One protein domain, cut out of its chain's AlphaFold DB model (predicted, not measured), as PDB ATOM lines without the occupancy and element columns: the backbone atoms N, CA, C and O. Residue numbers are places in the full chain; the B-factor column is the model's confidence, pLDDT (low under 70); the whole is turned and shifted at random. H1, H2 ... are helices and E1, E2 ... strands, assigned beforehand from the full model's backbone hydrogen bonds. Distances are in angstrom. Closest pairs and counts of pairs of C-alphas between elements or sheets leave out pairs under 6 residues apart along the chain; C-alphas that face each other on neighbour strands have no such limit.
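Overview. This is residues 751 to 813 of the 820 residues of a protein of Symbiodinium sp. CCMP2456 (UniProt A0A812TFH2). This is a chain with little regular structure, mostly loops, with a small two-strand hairpin of E1 and E2 between a looped end round Asp 765 and an opposite end made by the short helix H1 and the turn round Asp 783. The printed part has 63 residues, in the order H1, E1, E2; the sheet E1 - E2 is antiparallel. The class is mixed, with only 15 residues in named elements. It is compact, radius of gyration of the C-alphas 11.8 A, yet elongated, spanning 38 by 20 by 20 A.

Arrangement. E1, residues 791 to 794, and E2, residues 797 to 800, form a hairpin with a tight link, antiparallel at 150 degrees; N 799 and O 792 are 2.9 A apart, within hydrogen-bond range. Residues 799 to 800 of E2 also pair antiparallel with residues 803 to 804. H1, residues 775 to 781, has its closest C-alpha pair with E1 at Lys 775 and Val 791, 7.1 A. H1 and E2 are only just apart, at 8.2 A. In H1, 1 of 3 O i to N i+4 pairs and 2 of 4 O i to N i+3 pairs are within range.

Along the chain. E1 begins at C-alpha 791 (-18.640, -7.595, 37.281) and E2 ends at C-alpha 800 (-20.547, -8.663, 33.335). H1 is 10.8 A long.

Size, cuts and confidence. The farthest C-alphas, Asp 765 and Asp 783, are 38.3 A apart. There is no cut and no long link. Mean pLDDT of the printed part is 70.9; residues 751 to 759 and 761 to 770 are among those under 70.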
ATOM      1  N   CYS A 751     -20.691 -16.169  58.414       44.88
ATOM      2  CA  CYS A 751     -20.532 -16.587  57.011       44.88
ATOM      3  C   CYS A 751     -20.603 -15.389  56.035       44.88
ATOM      4  O   CYS A 751     -21.582 -15.202  55.313       44.88
ATOM      5  N   ARG A 752     -19.549 -14.570  55.963       55.00
ATOM      6  CA  ARG A 752     -19.324 -13.671  54.822       55.00
ATOM      7  C   ARG A 752     -18.762 -14.516  53.683       55.00
ATOM      8  O   ARG A 752     -17.691 -15.099  53.840       55.00
ATOM      9  N   CYS A 753     -19.422 -14.540  52.522       55.50
ATOM     10  CA  CYS A 753     -18.996 -15.358  51.372       55.50
ATOM     11  C   CYS A 753     -17.542 -15.110  50.906       55.50
ATOM     12  O   CYS A 753     -16.948 -15.944  50.230       55.50
ATOM     13  N   GLU A 754     -16.950 -13.981  51.301       55.44
ATOM     14  CA  GLU A 754     -15.543 -13.639  51.085       55.44
ATOM     15  C   GLU A 754     -14.559 -14.584  51.809       55.44
ATOM     16  O   GLU A 754     -13.474 -14.827  51.289       55.44
ATOM     17  N   ALA A 755     -14.940 -15.149  52.963       53.97
ATOM     18  CA  ALA A 755     -14.116 -16.073  53.752       53.97
ATOM     19  C   ALA A 755     -14.190 -17.535  53.271       53.97
ATOM     20  O   ALA A 755     -13.310 -18.331  53.585       53.97
ATOM     21  N   GLN A 756     -15.228 -17.891  52.508       58.03
ATOM     22  CA  GLN A 756     -15.452 -19.247  51.988       58.03
ATOM     23  C   GLN A 756     -15.069 -19.395  50.502       58.03
ATOM     24  O   GLN A 756     -15.356 -20.423  49.897       58.03
ATOM     25  N   GLU A 757     -14.478 -18.357  49.897       59.94
ATOM     26  CA  GLU A 757     -14.148 -18.267  48.462       59.94
ATOM     27  C   GLU A 757     -15.319 -18.590  47.503       59.94
ATOM     28  O   GLU A 757     -15.105 -18.891  46.323       59.94
ATOM     29  N   GLN A 758     -16.570 -18.497  47.976       60.56
ATOM     30  CA  GLN A 758     -17.733 -18.883  47.180       60.56
ATOM     31  C   GLN A 758     -17.942 -17.927  45.996       60.56
ATOM     32  O   GLN A 758     -17.904 -16.692  46.107       60.56
ATOM     33  N   GLN A 759     -18.149 -18.530  44.827       64.50
ATOM     34  CA  GLN A 759     -18.507 -17.831  43.597       64.50
ATOM     35  C   GLN A 759     -20.014 -17.544  43.631       64.50
ATOM     36  O   GLN A 759     -20.763 -18.284  44.256       64.50
ATOM     37  N   CYS A 760     -20.431 -16.442  43.002       74.00
ATOM     38  CA  CYS A 760     -21.806 -15.931  43.047       74.00
ATOM     39  C   CYS A 760     -22.867 -17.027  42.836       74.00
ATOM     40  O   CYS A 760     -22.841 -17.707  41.809       74.00
ATOM     41  N   GLY A 761     -23.786 -17.157  43.794       69.56
ATOM     42  CA  GLY A 761     -24.850 -18.155  43.803       69.56
ATOM     43  C   GLY A 761     -25.706 -18.036  45.065       69.56
ATOM     44  O   GLY A 761     -25.239 -17.568  46.102       69.56
ATOM     45  N   SER A 762     -26.968 -18.454  44.988       55.53
ATOM     46  CA  SER A 762     -27.871 -18.482  46.142       55.53
ATOM     47  C   SER A 762     -27.521 -19.641  47.082       55.53
ATOM     48  O   SER A 762     -27.714 -20.804  46.717       55.53
ATOM     49  N   VAL A 763     -27.055 -19.340  48.296       59.31
ATOM     50  CA  VAL A 763     -26.883 -20.346  49.357       59.31
ATOM     51  C   VAL A 763     -28.278 -20.792  49.834       59.31
ATOM     52  O   VAL A 763     -29.055 -19.921  50.226       59.31
ATOM     53  N   PRO A 764     -28.627 -22.097  49.824       53.22
ATOM     54  CA  PRO A 764     -30.014 -22.553  50.010       53.22
ATOM     55  C   PRO A 764     -30.735 -22.071  51.279       53.22
ATOM     56  O   PRO A 764     -31.949 -21.888  51.241       53.22
ATOM     57  N   ASP A 765     -29.999 -21.821  52.367       55.03
ATOM     58  CA  ASP A 765     -30.555 -21.471  53.683       55.03
ATOM     59  C   ASP A 765     -30.310 -20.010  54.109       55.03
ATOM     60  O   ASP A 765     -30.699 -19.604  55.206       55.03
ATOM     61  N   ALA A 766     -29.679 -19.187  53.262       54.59
ATOM     62  CA  ALA A 766     -29.410 -17.783  53.563       54.59
ATOM     63  C   ALA A 766     -29.952 -16.871  52.456       54.59
ATOM     64  O   ALA A 766     -29.518 -16.934  51.311       54.59
ATOM     65  N   ALA A 767     -30.835 -15.934  52.818       54.53
ATOM     66  CA  ALA A 767     -31.357 -14.891  51.922       54.53
ATOM     67  C   ALA A 767     -30.311 -13.795  51.583       54.53
ATOM     68  O   ALA A 767     -30.642 -12.617  51.444       54.53
ATOM     69  N   LEU A 768     -29.038 -14.181  51.497       55.50
ATOM     70  CA  LEU A 768     -27.875 -13.344  51.235       55.50
ATOM     71  C   LEU A 768     -27.246 -13.780  49.914       55.50
ATOM     72  O   LEU A 768     -26.560 -14.794  49.833       55.50
ATOM     73  N   ASP A 769     -27.466 -12.970  48.883       57.84
ATOM     74  CA  ASP A 769     -26.786 -13.090  47.598       57.84
ATOM     75  C   ASP A 769     -25.350 -12.563  47.740       57.84
ATOM     76  O   ASP A 769     -25.080 -11.376  47.540       57.84
ATOM     77  N   CYS A 770     -24.430 -13.420  48.200       57.44
ATOM     78  CA  CYS A 770     -23.026 -13.062  48.351       57.44
ATOM     79  C   CYS A 770     -22.078 -13.988  47.578       57.44
ATOM     80  O   CYS A 770     -22.240 -15.199  47.502       57.44
ATOM     81  N   GLY A 771     -21.051 -13.384  46.983       72.88
ATOM     82  CA  GLY A 771     -20.031 -14.088  46.214       72.88
ATOM     83  C   GLY A 771     -19.304 -13.139  45.268       72.88
ATOM     84  O   GLY A 771     -19.859 -12.135  44.815       72.88
ATOM     85  N   LYS A 772     -18.037 -13.433  44.964       78.88
ATOM     86  CA  LYS A 772     -17.262 -12.655  43.985       78.88
ATOM     87  C   LYS A 772     -17.252 -13.369  42.643       78.88
ATOM     88  O   LYS A 772     -16.802 -14.504  42.539       78.88
ATOM     89  N   CYS A 773     -17.679 -12.672  41.596       82.12
ATOM     90  CA  CYS A 773     -17.545 -13.146  40.223       82.12
ATOM     91  C   CYS A 773     -16.067 -13.128  39.798       82.12
ATOM     92  O   CYS A 773     -15.467 -12.049  39.742       82.12
ATOM     93  N   PRO A 774     -15.440 -14.283  39.500       79.06
ATOM     94  CA  PRO A 774     -14.008 -14.329  39.238       79.06
ATOM     95  C   PRO A 774     -13.694 -13.770  37.841       79.06
ATOM     96  O   PRO A 774     -13.753 -14.495  36.845       79.06
ATOM     97  N   LYS A 775     -13.300 -12.484  37.779       82.94
ATOM     98  CA  LYS A 775     -12.937 -11.746  36.545       82.94
ATOM     99  C   LYS A 775     -12.110 -12.575  35.558       82.94
ATOM    100  O   LYS A 775     -12.411 -12.595  34.369       82.94
ATOM    101  N   ARG A 776     -11.122 -13.324  36.059       78.94
ATOM    102  CA  ARG A 776     -10.220 -14.162  35.253       78.94
ATOM    103  C   ARG A 776     -10.914 -15.202  34.371       78.94
ATOM    104  O   ARG A 776     -10.387 -15.496  33.304       78.94
ATOM    105  N   ARG A 777     -12.072 -15.750  34.767       75.62
ATOM    106  CA  ARG A 777     -12.820 -16.709  33.925       75.62
ATOM    107  C   ARG A 777     -13.462 -16.043  32.709       75.62
ATOM    108  O   ARG A 777     -13.607 -16.670  31.669       75.62
ATOM    109  N   LEU A 778     -13.806 -14.764  32.832       74.12
ATOM    110  CA  LEU A 778     -14.497 -13.993  31.799       74.12
ATOM    111  C   LEU A 778     -13.550 -13.410  30.749       74.12
ATOM    112  O   LEU A 778     -13.990 -13.094  29.647       74.12
ATOM    113  N   LEU A 779     -12.248 -13.339  31.044       76.38
ATOM    114  CA  LEU A 779     -11.213 -12.944  30.077       76.38
ATOM    115  C   LEU A 779     -11.162 -13.862  28.845       76.38
ATOM    116  O   LEU A 779     -10.665 -13.456  27.803       76.38
ATOM    117  N   PHE A 780     -11.694 -15.085  28.938       72.88
ATOM    118  CA  PHE A 780     -11.783 -16.006  27.804       72.88
ATOM    119  C   PHE A 780     -12.924 -15.682  26.821       72.88
ATOM    120  O   PHE A 780     -12.987 -16.283  25.753       72.88
ATOM    121  N   MET A 781     -13.833 -14.756  27.160       66.31
ATOM    122  CA  MET A 781     -15.017 -14.434  26.345       66.31
ATOM    123  C   MET A 781     -14.811 -13.277  25.347       66.31
ATOM    124  O   MET A 781     -15.758 -12.896  24.660       66.31
ATOM    125  N   GLY A 782     -13.603 -12.716  25.239       66.12
ATOM    126  CA  GLY A 782     -13.248 -11.747  24.195       66.12
ATOM    127  C   GLY A 782     -11.981 -10.948  24.508       66.12
ATOM    128  O   GLY A 782     -11.498 -10.973  25.635       66.12
ATOM    129  N   ASP A 783     -11.487 -10.182  23.529       61.28
ATOM    130  CA  ASP A 783     -10.234  -9.394  23.587       61.28
ATOM    131  C   ASP A 783     -10.272  -8.165  24.535       61.28
ATOM    132  O   ASP A 783      -9.642  -7.135  24.283       61.28
ATOM    133  N   ARG A 784     -11.039  -8.227  25.631       70.31
ATOM    134  CA  ARG A 784     -11.139  -7.153  26.631       70.31
ATOM    135  C   ARG A 784     -10.074  -7.316  27.711       70.31
ATOM    136  O   ARG A 784      -9.792  -8.424  28.163       70.31
ATOM    137  N   LYS A 785      -9.505  -6.201  28.171       78.19
ATOM    138  CA  LYS A 785      -8.542  -6.212  29.280       78.19
ATOM    139  C   LYS A 785      -9.275  -6.395  30.609       78.19
ATOM    140  O   LYS A 785     -10.425  -5.993  30.758       78.19
ATOM    141  N   GLU A 786      -8.588  -6.948  31.609       78.94
ATOM    142  CA  GLU A 786      -9.143  -7.190  32.956       78.94
ATOM    143  C   GLU A 786      -9.596  -5.900  33.676       78.94
ATOM    144  O   GLU A 786     -10.466  -5.945  34.549       78.94
ATOM    145  N   SER A 787      -9.058  -4.748  33.259       81.06
ATOM    146  CA  SER A 787      -9.499  -3.408  33.662       81.06
ATOM    147  C   SER A 787     -10.919  -3.062  33.210       81.06
ATOM    148  O   SER A 787     -11.601  -2.315  33.904       81.06
ATOM    149  N   ASP A 788     -11.367  -3.609  32.079       82.94
ATOM    150  CA  ASP A 788     -12.541  -3.123  31.342       82.94
ATOM    151  C   ASP A 788     -13.804  -3.953  31.650       82.94
ATOM    152  O   ASP A 788     -14.899  -3.640  31.178       82.94
ATOM    153  N   LEU A 789     -13.665  -5.031  32.434       86.06
ATOM    154  CA  LEU A 789     -14.783  -5.825  32.942       86.06
ATOM    155  C   LEU A 789     -15.188  -5.369  34.346       86.06
ATOM    156  O   LEU A 789     -14.591  -5.768  35.350       86.06
ATOM    157  N   GLU A 790     -16.265  -4.596  34.421       88.19
ATOM    158  CA  GLU A 790     -17.084  -4.506  35.629       88.19
ATOM    159  C   GLU A 790     -17.929  -5.775  35.762       88.19
ATOM    160  O   GLU A 790     -18.594  -6.201  34.812       88.19
ATOM    161  N   VAL A 791     -17.870  -6.397  36.939       87.88
ATOM    162  CA  VAL A 791     -18.640  -7.595  37.281       87.88
ATOM    163  C   VAL A 791     -19.268  -7.451  38.647       87.88
ATOM    164  O   VAL A 791     -18.602  -7.060  39.606       87.88
ATOM    165  N   HIS A 792     -20.531  -7.847  38.723       88.00
ATOM    166  CA  HIS A 792     -21.336  -7.808  39.932       88.00
ATOM    167  C   HIS A 792     -22.085  -9.134  40.081       88.00
ATOM    168  O   HIS A 792     -22.482  -9.747  39.089       88.00
ATOM    169  N   CYS A 793     -22.252  -9.580  41.321       85.81
ATOM    170  CA  CYS A 793     -23.187 -10.647  41.661       85.81
ATOM    171  C   CYS A 793     -24.569 -10.003  41.829       85.81
ATOM    172  O   CYS A 793     -24.667  -8.966  42.491       85.81
ATOM    173  N   SER A 794     -25.590 -10.531  41.155       84.50
ATOM    174  CA  SER A 794     -26.949  -9.985  41.199       84.50
ATOM    175  C   SER A 794     -27.978 -11.078  40.921       84.50
ATOM    176  O   SER A 794     -27.963 -11.697  39.853       84.50
ATOM    177  N   ALA A 795     -28.862 -11.305  41.893       81.94
ATOM    178  CA  ALA A 795     -29.850 -12.380  41.924       81.94
ATOM    179  C   ALA A 795     -29.232 -13.786  41.761       81.94
ATOM    180  O   ALA A 795     -29.737 -14.608  40.997       81.94
ATOM    181  N   GLY A 796     -28.117 -14.056  42.451       78.88
ATOM    182  CA  GLY A 796     -27.434 -15.353  42.428       78.88
ATOM    183  C   GLY A 796     -26.700 -15.662  41.121       78.88
ATOM    184  O   GLY A 796     -26.295 -16.801  40.905       78.88
ATOM    185  N   ALA A 797     -26.537 -14.677  40.233       82.06
ATOM    186  CA  ALA A 797     -25.874 -14.841  38.945       82.06
ATOM    187  C   ALA A 797     -24.812 -13.761  38.699       82.06
ATOM    188  O   ALA A 797     -24.978 -12.587  39.038       82.06
ATOM    189  N   CYS A 798     -23.718 -14.150  38.042       86.69
ATOM    190  CA  CYS A 798     -22.686 -13.207  37.632       86.69
ATOM    191  C   CYS A 798     -23.130 -12.371  36.433       86.69
ATOM    192  O   CYS A 798     -23.355 -12.895  35.340       86.69
ATOM    193  N   GLN A 799     -23.172 -11.054  36.618       89.81
ATOM    194  CA  GLN A 799     -23.353 -10.086  35.546       89.81
ATOM    195  C   GLN A 799     -22.011  -9.449  35.176       89.81
ATOM    196  O   GLN A 799     -21.289  -8.979  36.055       89.81
ATOM    197  N   ALA A 800     -21.692  -9.390  33.883       89.94
ATOM    198  CA  ALA A 800     -20.547  -8.663  33.335       89.94
ATOM    199  C   ALA A 800     -21.058  -7.511  32.459       89.94
ATOM    200  O   ALA A 800     -21.852  -7.735  31.546       89.94
ATOM    201  N   SER A 801     -20.649  -6.272  32.755       90.25
ATOM    202  CA  SER A 801     -21.165  -5.059  32.090       90.25
ATOM    203  C   SER A 801     -22.708  -5.001  32.014       90.25
ATOM    204  O   SER A 801     -23.272  -4.584  31.003       90.25
ATOM    205  N   GLY A 802     -23.400  -5.466  33.063       88.38
ATOM    206  CA  GLY A 802     -24.869  -5.498  33.148       88.38
ATOM    207  C   GLY A 802     -25.567  -6.644  32.399       88.38
ATOM    208  O   GLY A 802     -26.790  -6.726  32.439       88.38
ATOM    209  N   GLN A 803     -24.834  -7.547  31.737       88.38
ATOM    210  CA  GLN A 803     -25.401  -8.748  31.111       88.38
ATOM    211  C   GLN A 803     -25.139  -9.989  31.965       88.38
ATOM    212  O   GLN A 803     -24.007 -10.215  32.392       88.38
ATOM    213  N   HIS A 804     -26.167 -10.816  32.182       86.75
ATOM    214  CA  HIS A 804     -26.004 -12.128  32.813       86.75
ATOM    215  C   HIS A 804     -25.083 -13.008  31.969       86.75
ATOM    216  O   HIS A 804     -25.328 -13.236  30.783       86.75
ATOM    217  N   VAL A 805     -24.034 -13.528  32.595       83.56
ATOM    218  CA  VAL A 805     -23.155 -14.517  31.983       83.56
ATOM    219  C   VAL A 805     -23.746 -15.905  32.218       83.56
ATOM    220  O   VAL A 805     -24.286 -16.177  33.285       83.56
ATOM    221  N   SER A 806     -23.652 -16.791  31.222       80.44
ATOM    222  CA  SER A 806     -24.195 -18.149  31.325       80.44
ATOM    223  C   SER A 806     -23.629 -18.900  32.534       80.44
ATOM    224  O   SER A 806     -22.408 -19.038  32.656       80.44
ATOM    225  N   ASN A 807     -24.521 -19.448  33.365       67.44
ATOM    226  CA  ASN A 807     -24.175 -20.232  34.554       67.44
ATOM    227  C   ASN A 807     -23.166 -21.351  34.247       67.44
ATOM    228  O   ASN A 807     -22.264 -21.574  35.041       67.44
ATOM    229  N   LYS A 808     -23.180 -21.920  33.030       70.50
ATOM    230  CA  LYS A 808     -22.233 -22.953  32.562       70.50
ATOM    231  C   LYS A 808     -20.740 -22.588  32.667       70.50
ATOM    232  O   LYS A 808     -19.897 -23.471  32.569       70.50
ATOM    233  N   LEU A 809     -20.386 -21.308  32.828       67.12
ATOM    234  CA  LEU A 809     -19.005 -20.842  33.063       67.12
ATOM    235  C   LEU A 809     -18.588 -20.870  34.552       67.12
ATOM    236  O   LEU A 809     -17.401 -20.741  34.885       67.12
ATOM    237  N   PHE A 810     -19.561 -21.037  35.446       63.38
ATOM    238  CA  PHE A 810     -19.435 -20.952  36.901       63.38
ATOM    239  C   PHE A 810     -20.000 -22.179  37.636       63.38
ATOM    240  O   PHE A 810     -19.579 -22.422  38.764       63.38
ATOM    241  N   ASP A 811     -20.859 -22.974  36.986       55.62
ATOM    242  CA  ASP A 811     -21.429 -24.226  37.489       55.62
ATOM    243  C   ASP A 811     -20.328 -25.247  37.823       55.62
ATOM    244  O   ASP A 811     -19.903 -26.049  36.991       55.62
ATOM    245  N   TRP A 812     -19.898 -25.255  39.084       44.91
ATOM    246  CA  TRP A 812     -19.311 -26.431  39.718       44.91
ATOM    247  C   TRP A 812     -20.433 -27.238  40.364       44.91
ATOM    248  O   TRP A 812     -20.563 -27.273  41.587       44.91
ATOM    249  N   ALA A 813     -21.252 -27.895  39.545       34.91
ATOM    250  CA  ALA A 813     -22.070 -28.973  40.077       34.91
ATOM    251  C   ALA A 813     -21.118 -30.073  40.596       34.91
ATOM    252  O   ALA A 813     -20.311 -30.575  39.802       34.91
TER     253      ALA A 813